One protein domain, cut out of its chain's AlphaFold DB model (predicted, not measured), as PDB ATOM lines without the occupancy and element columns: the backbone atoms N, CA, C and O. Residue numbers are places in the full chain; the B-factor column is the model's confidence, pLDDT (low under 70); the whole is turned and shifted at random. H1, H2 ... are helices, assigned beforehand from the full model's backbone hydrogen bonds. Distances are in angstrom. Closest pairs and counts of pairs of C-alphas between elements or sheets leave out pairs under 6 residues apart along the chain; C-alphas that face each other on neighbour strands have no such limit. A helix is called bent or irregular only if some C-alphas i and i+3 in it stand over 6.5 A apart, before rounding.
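Overview. This is residues 3 to 51 of the 344 residues of a protein of Araneus ventricosus (UniProt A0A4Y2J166). Starting from the first printed residue, you see a loose, open loop of chain with a tail: H1 leads outward along the long axis, H2 crosses the far end of the loop at its other limb, and an extended stretch of residues 30 to 38 runs back past H1 towards the first printed residue. From there residues 39 to 47 lead on to H3, four residues at the end opposite to the turn between H1 and H2, and the three helices form no common core. The printed part has 49 residues with three named helices, H1, H2 and H3 in that order along the chain, and no named strand. Its class is all helix, although the named helices hold 23 of the 49 residues, under half. It is loose, with a radius of gyration of the C-alphas of 13.3 A, and elongated, with spans of 37 by 20 by 17 A.

Arrangement. Look first at residues 6 to 13, the helix H1, with its centre at (-2.773, 43.985, -9.167). A tight link of five residues, 14 to 18, takes you to H2, residues 19 to 29, with its centre at (-8.628, 52.427, -1.208). H1 and H2 are apart, but only just, with their closest C-alphas 8.0 A apart. Go on through residues 30 to 47, a long link of 18 residues, and you reach H3, residues 48 to 51, with its centre at (9.921, 35.227, 12.756). H2 and H3 are apart. H1 and H3 are apart as well, and H1, H2 and H3 each touch no helix. There are no hairpins. Turn to the backbone N and O atoms: every O i to N i+4 pair is within hydrogen-bond range in H2, while in H1 this holds for 0 of 4 pairs, beside 4 of 5 O i to N i+3 pairs. H3 is too short for any O i to N i+4 pair, and its 1 O i to N i+3 pair is within range.

Along the chain. Find the C-alpha of Lys 6 at (0.313, 37.884, -7.316), where H1 begins; from there y rises until you come to Asn 13, 13.4 A away from first to last C-alpha. H1 is irregular: C-alphas 9 and 12 are 8.0 A apart, and its line is a rough one. Next find the C-alpha of Asp 19 at (-16.101, 50.067, -1.228), where H2 begins. From there x rises as H2, the longest helix with 11 residues, runs 15.3 A to Ser 29. In the long stretch that follows, residues 36 to 37 are a short run of strand that bears no name. H3 runs from Phe 48 to Arg 51, and you find its last C-alpha at (10.658, 32.220, 13.579).

Size, cuts and confidence. Set the C-alphas of Ala 15 and Arg 51 side by side in the list, for they are the two farthest apart in the domain, at 38.8 A. The first and last printed C-alphas, those of Thr 3 and Arg 51, are 18.8 A apart. The printed part runs from residue 3 to residue 51 and has no cut. The link from H2 to H3 is long, and its C-alphas lie 6 to 17 A from the mean of all C-alphas. Read the B-factor column for the model's confidence: the mean pLDDT of the printed part is 73.7, and 11 residues are under 70, namely residue 15, residues 40 to 41 and residues 44 to 51. H2 has a mean pLDDT of 79, H1 of 75 and H3 of 54.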
ATOM      1  N   THR A   3       5.637  41.642  -2.337       77.38
ATOM      2  CA  THR A   3       4.431  40.890  -1.952       77.38
ATOM      3  C   THR A   3       4.503  39.446  -2.429       77.38
ATOM      4  O   THR A   3       4.973  39.173  -3.527       77.38
ATOM      5  N   ASP A   4       4.005  38.507  -1.637       78.88
ATOM      6  CA  ASP A   4       3.825  37.108  -2.042       78.88
ATOM      7  C   ASP A   4       2.481  36.864  -2.754       78.88
ATOM      8  O   ASP A   4       2.212  35.777  -3.270       78.88
ATOM      9  N   SER A   5       1.642  37.900  -2.844       75.94
ATOM     10  CA  SER A   5       0.318  37.849  -3.458       75.94
ATOM     11  C   SER A   5       0.335  38.421  -4.878       75.94
ATOM     12  O   SER A   5       0.302  39.636  -5.091       75.94
ATOM     13  N   LYS A   6       0.342  37.529  -5.879       76.50
ATOM     14  CA  LYS A   6       0.313  37.884  -7.316       76.50
ATOM     15  C   LYS A   6      -0.844  38.806  -7.735       76.50
ATOM     16  O   LYS A   6      -0.593  39.702  -8.539       76.50
ATOM     17  N   PRO A   7      -2.086  38.655  -7.228       75.69
ATOM     18  CA  PRO A   7      -3.193  39.533  -7.617       75.69
ATOM     19  C   PRO A   7      -2.952  41.019  -7.319       75.69
ATOM     20  O   PRO A   7      -3.477  41.875  -8.029       75.69
ATOM     21  N   LEU A   8      -2.127  41.341  -6.315       74.00
ATOM     22  CA  LEU A   8      -1.819  42.725  -5.948       74.00
ATOM     23  C   LEU A   8      -0.966  43.456  -6.992       74.00
ATOM     24  O   LEU A   8      -0.949  44.681  -6.985       74.00
ATOM     25  N   LEU A   9      -0.338  42.754  -7.940       78.31
ATOM     26  CA  LEU A   9       0.366  43.392  -9.059       78.31
ATOM     27  C   LEU A   9      -0.584  44.152  -9.995       78.31
ATOM     28  O   LEU A   9      -0.186  45.123 -10.634       78.31
ATOM     29  N   HIS A  10      -1.851  43.742 -10.060       76.75
ATOM     30  CA  HIS A  10      -2.846  44.312 -10.968       76.75
ATOM     31  C   HIS A  10      -3.785  45.311 -10.283       76.75
ATOM     32  O   HIS A  10      -4.828  45.653 -10.839       76.75
ATOM     33  N   TYR A  11      -3.419  45.813  -9.096       75.94
ATOM     34  CA  TYR A  11      -4.272  46.684  -8.281       75.94
ATOM     35  C   TYR A  11      -4.740  47.963  -8.998       75.94
ATOM     36  O   TYR A  11      -5.825  48.461  -8.713       75.94
ATOM     37  N   LYS A  12      -3.961  48.465  -9.966       71.38
ATOM     38  CA  LYS A  12      -4.305  49.645 -10.780       71.38
ATOM     39  C   LYS A  12      -5.335  49.370 -11.886       71.38
ATOM     40  O   LYS A  12      -5.919  50.312 -12.401       71.38
ATOM     41  N   ASN A  13      -5.571  48.104 -12.238       74.06
ATOM     42  CA  ASN A  13      -6.425  47.705 -13.366       74.06
ATOM     43  C   ASN A  13      -7.789  47.153 -12.917       74.06
ATOM     44  O   ASN A  13      -8.486  46.493 -13.690       74.06
ATOM     45  N   ILE A  14      -8.176  47.380 -11.659       77.00
ATOM     46  CA  ILE A  14      -9.447  46.894 -11.118       77.00
ATOM     47  C   ILE A  14     -10.581  47.792 -11.632       77.00
ATOM     48  O   ILE A  14     -10.731  48.924 -11.187       77.00
ATOM     49  N   ALA A  15     -11.396  47.273 -12.556       66.06
ATOM     50  CA  ALA A  15     -12.471  48.034 -13.207       66.06
ATOM     51  C   ALA A  15     -13.671  48.359 -12.291       66.06
ATOM     52  O   ALA A  15     -14.399  49.311 -12.550       66.06
ATOM     53  N   SER A  16     -13.905  47.567 -11.237       73.88
ATOM     54  CA  SER A  16     -15.003  47.777 -10.275       73.88
ATOM     55  C   SER A  16     -14.616  47.306  -8.862       73.88
ATOM     56  O   SER A  16     -14.964  46.199  -8.448       73.88
ATOM     57  N   PRO A  17     -13.838  48.105  -8.109       77.94
ATOM     58  CA  PRO A  17     -13.483  47.770  -6.735       77.94
ATOM     59  C   PRO A  17     -14.699  47.872  -5.801       77.94
ATOM     60  O   PRO A  17     -15.552  48.744  -5.951       77.94
ATOM     61  N   THR A  18     -14.772  46.984  -4.809       80.44
ATOM     62  CA  THR A  18     -15.727  47.107  -3.694       80.44
ATOM     63  C   THR A  18     -15.366  48.307  -2.816       80.44
ATOM     64  O   THR A  18     -14.199  48.684  -2.756       80.44
ATOM     65  N   ASP A  19     -16.320  48.868  -2.066       72.31
ATOM     66  CA  ASP A  19     -16.101  50.067  -1.228       72.31
ATOM     67  C   ASP A  19     -14.886  49.954  -0.292       72.31
ATOM     68  O   ASP A  19     -14.133  50.908  -0.088       72.31
ATOM     69  N   ILE A  20     -14.655  48.753   0.245       74.38
ATOM     70  CA  ILE A  20     -13.503  48.455   1.100       74.38
ATOM     71  C   ILE A  20     -12.199  48.588   0.306       74.38
ATOM     72  O   ILE A  20     -11.262  49.230   0.780       74.38
ATOM     73  N   VAL A  21     -12.137  48.006  -0.893       78.06
ATOM     74  CA  VAL A  21     -10.958  48.054  -1.769       78.06
ATOM     75  C   VAL A  21     -10.728  49.478  -2.274       78.06
ATOM     76  O   VAL A  21      -9.597  49.950  -2.223       78.06
ATOM     77  N   SER A  22     -11.782  50.201  -2.657       78.69
ATOM     78  CA  SER A  22     -11.714  51.604  -3.088       78.69
ATOM     79  C   SER A  22     -11.100  52.505  -2.020       78.69
ATOM     80  O   SER A  22     -10.221  53.312  -2.315       78.69
ATOM     81  N   ARG A  23     -11.501  52.329  -0.756       80.06
ATOM     82  CA  ARG A  23     -10.949  53.098   0.365       80.06
ATOM     83  C   ARG A  23      -9.455  52.839   0.571       80.06
ATOM     84  O   ARG A  23      -8.704  53.775   0.828       80.06
ATOM     85  N   TRP A  24      -9.015  51.588   0.446       79.69
ATOM     86  CA  TRP A  24      -7.594  51.248   0.544       79.69
ATOM     87  C   TRP A  24      -6.792  51.731  -0.667       79.69
ATOM     88  O   TRP A  24      -5.668  52.184  -0.489       79.69
ATOM     89  N   LEU A  25      -7.362  51.695  -1.874       81.56
ATOM     90  CA  LEU A  25      -6.730  52.246  -3.076       81.56
ATOM     91  C   LEU A  25      -6.528  53.763  -2.970       81.56
ATOM     92  O   LEU A  25      -5.469  54.249  -3.354       81.56
ATOM     93  N   LEU A  26      -7.497  54.490  -2.402       81.19
ATOM     94  CA  LEU A  26      -7.367  55.922  -2.116       81.19
ATOM     95  C   LEU A  26      -6.217  56.197  -1.143       81.19
ATOM     96  O   LEU A  26      -5.344  56.997  -1.455       81.19
ATOM     97  N   TYR A  27      -6.159  55.477  -0.022       81.94
ATOM     98  CA  TYR A  27      -5.057  55.617   0.935       81.94
ATOM     99  C   TYR A  27      -3.694  55.286   0.307       81.94
ATOM    100  O   TYR A  27      -2.723  56.016   0.470       81.94
ATOM    101  N   LEU A  28      -3.617  54.204  -0.469       80.44
ATOM    102  CA  LEU A  28      -2.384  53.802  -1.143       80.44
ATOM    103  C   LEU A  28      -1.961  54.787  -2.243       80.44
ATOM    104  O   LEU A  28      -0.780  54.845  -2.567       80.44
ATOM    105  N   SER A  29      -2.885  55.577  -2.800       79.31
ATOM    106  CA  SER A  29      -2.555  56.587  -3.814       79.31
ATOM    107  C   SER A  29      -1.699  57.739  -3.279       79.31
ATOM    108  O   SER A  29      -1.005  58.386  -4.058       79.31
ATOM    109  N   GLU A  30      -1.687  57.948  -1.959       82.38
ATOM    110  CA  GLU A  30      -0.848  58.951  -1.291       82.38
ATOM    111  C   GLU A  30       0.642  58.565  -1.297       82.38
ATOM    112  O   GLU A  30       1.509  59.413  -1.089       82.38
ATOM    113  N   PHE A  31       0.962  57.295  -1.572       81.88
ATOM    114  CA  PHE A  31       2.322  56.768  -1.560       81.88
ATOM    115  C   PHE A  31       2.822  56.461  -2.973       81.88
ATOM    116  O   PHE A  31       2.136  55.844  -3.788       81.88
ATOM    117  N   GLN A  32       4.085  56.796  -3.248       78.12
ATOM    118  CA  GLN A  32       4.777  56.315  -4.440       78.12
ATOM    119  C   GLN A  32       5.454  54.979  -4.144       78.12
ATOM    120  O   GLN A  32       6.476  54.915  -3.465       78.12
ATOM    121  N   PHE A  33       4.884  53.893  -4.661       79.62
ATOM    122  CA  PHE A  33       5.484  52.569  -4.557       79.62
ATOM    123  C   PHE A  33       5.325  51.773  -5.849       79.62
ATOM    124  O   PHE A  33       4.377  51.943  -6.619       79.62
ATOM    125  N   ILE A  34       6.267  50.859  -6.051       76.94
ATOM    126  CA  ILE A  34       6.215  49.820  -7.077       76.94
ATOM    127  C   ILE A  34       5.955  48.503  -6.349       76.94
ATOM    128  O   ILE A  34       6.570  48.235  -5.312       76.94
ATOM    129  N   CYS A  35       4.987  47.727  -6.831       81.06
ATOM    130  CA  CYS A  35       4.655  46.426  -6.264       81.06
ATOM    131  C   CYS A  35       5.368  45.342  -7.073       81.06
ATOM    132  O   CYS A  35       5.137  45.231  -8.276       81.06
ATOM    133  N   GLU A  36       6.224  44.562  -6.422       80.00
ATOM    134  CA  GLU A  36       6.957  43.455  -7.033       80.00
ATOM    135  C   GLU A  36       6.620  42.163  -6.295       80.00
ATOM    136  O   GLU A  36       6.532  42.131  -5.065       80.00
ATOM    137  N   HIS A  37       6.388  41.092  -7.052       83.50
ATOM    138  CA  HIS A  37       6.015  39.813  -6.470       83.50
ATOM    139  C   HIS A  37       7.254  38.975  -6.160       83.50
ATOM    140  O   HIS A  37       8.031  38.679  -7.067       83.50
ATOM    141  N   ILE A  38       7.361  38.498  -4.922       80.31
ATOM    142  CA  ILE A  38       8.385  37.543  -4.494       80.31
ATOM    143  C   ILE A  38       7.708  36.229  -4.098       80.31
ATOM    144  O   ILE A  38       6.804  36.240  -3.263       80.31
ATOM    145  N   PRO A  39       8.125  35.079  -4.658       75.75
ATOM    146  CA  PRO A  39       7.636  33.780  -4.220       75.75
ATOM    147  C   PRO A  39       7.807  33.593  -2.708       75.75
ATOM    148  O   PRO A  39       8.861  33.883  -2.153       75.75
ATOM    149  N   CYS A  40       6.801  33.025  -2.041       61.62
ATOM    150  CA  CYS A  40       6.786  32.846  -0.582       61.62
ATOM    151  C   CYS A  40       8.068  32.202  -0.004       61.62
ATOM    152  O   CYS A  40       8.506  32.585   1.074       61.62
ATOM    153  N   LYS A  41       8.720  31.288  -0.741       69.19
ATOM    154  CA  LYS A  41       9.975  30.629  -0.324       69.19
ATOM    155  C   LYS A  41      11.172  31.582  -0.198       69.19
ATOM    156  O   LYS A  41      12.102  31.281   0.539       69.19
ATOM    157  N   GLU A  42      11.152  32.695  -0.922       70.69
ATOM    158  CA  GLU A  42      12.223  33.697  -0.968       70.69
ATOM    159  C   GLU A  42      11.913  34.912  -0.078       70.69
ATOM    160  O   GLU A  42      12.798  35.713   0.212       70.69
ATOM    161  N   ASN A  43      10.677  35.030   0.424       72.25
ATOM    162  CA  ASN A  43      10.245  36.106   1.318       72.25
ATOM    163  C   ASN A  43      10.623  35.820   2.787       72.25
ATOM    164  O   ASN A  43       9.778  35.761   3.681       72.25
ATOM    165  N   THR A  44      11.918  35.610   3.037       62.91
ATOM    166  CA  THR A  44      12.463  35.214   4.349       62.91
ATOM    167  C   THR A  44      12.280  36.281   5.433       62.91
ATOM    168  O   THR A  44      12.185  35.944   6.612       62.91
ATOM    169  N   LEU A  45      12.179  37.558   5.048       61.72
ATOM    170  CA  LEU A  45      11.979  38.687   5.963       61.72
ATOM    171  C   LEU A  45      10.578  38.715   6.586       61.72
ATOM    172  O   LEU A  45      10.446  39.083   7.753       61.72
ATOM    173  N   ALA A  46       9.539  38.311   5.845       60.03
ATOM    174  CA  ALA A  46       8.168  38.298   6.357       60.03
ATOM    175  C   ALA A  46       7.976  37.261   7.482       60.03
ATOM    176  O   ALA A  46       7.240  37.510   8.435       60.03
ATOM    177  N   ASP A  47       8.702  36.143   7.404       57.28
ATOM    178  CA  ASP A  47       8.660  35.043   8.376       57.28
ATOM    179  C   ASP A  47       9.724  35.164   9.489       57.28
ATOM    180  O   ASP A  47       9.776  34.347  10.408       57.28
ATOM    181  N   PHE A  48      10.577  36.191   9.446       57.03
ATOM    182  CA  PHE A  48      11.704  36.344  10.371       57.03
ATOM    183  C   PHE A  48      11.256  36.588  11.818       57.03
ATOM    184  O   PHE A  48      11.782  35.973  12.743       57.03
ATOM    185  N   LEU A  49      10.245  37.439  12.028       52.72
ATOM    186  CA  LEU A  49       9.741  37.765  13.369       52.72
ATOM    187  C   LEU A  49       8.938  36.621  14.007       52.72
ATOM    188  O   LEU A  49       8.886  36.531  15.230       52.72
ATOM    189  N   SER A  50       8.330  35.742  13.205       57.56
ATOM    190  CA  SER A  50       7.583  34.579  13.704       57.56
ATOM    191  C   SER A  50       8.482  33.371  13.997       57.56
ATOM    192  O   SER A  50       8.042  32.443  14.674       57.56
ATOM    193  N   ARG A  51       9.739  33.374  13.519       49.19
ATOM    194  CA  ARG A  51      10.658  32.220  13.579       49.19
ATOM    195  C   ARG A  51      12.019  32.504  14.229       49.19
ATOM    196  O   ARG A  51      12.893  31.640  14.181       49.19
TER     197      ARG A  51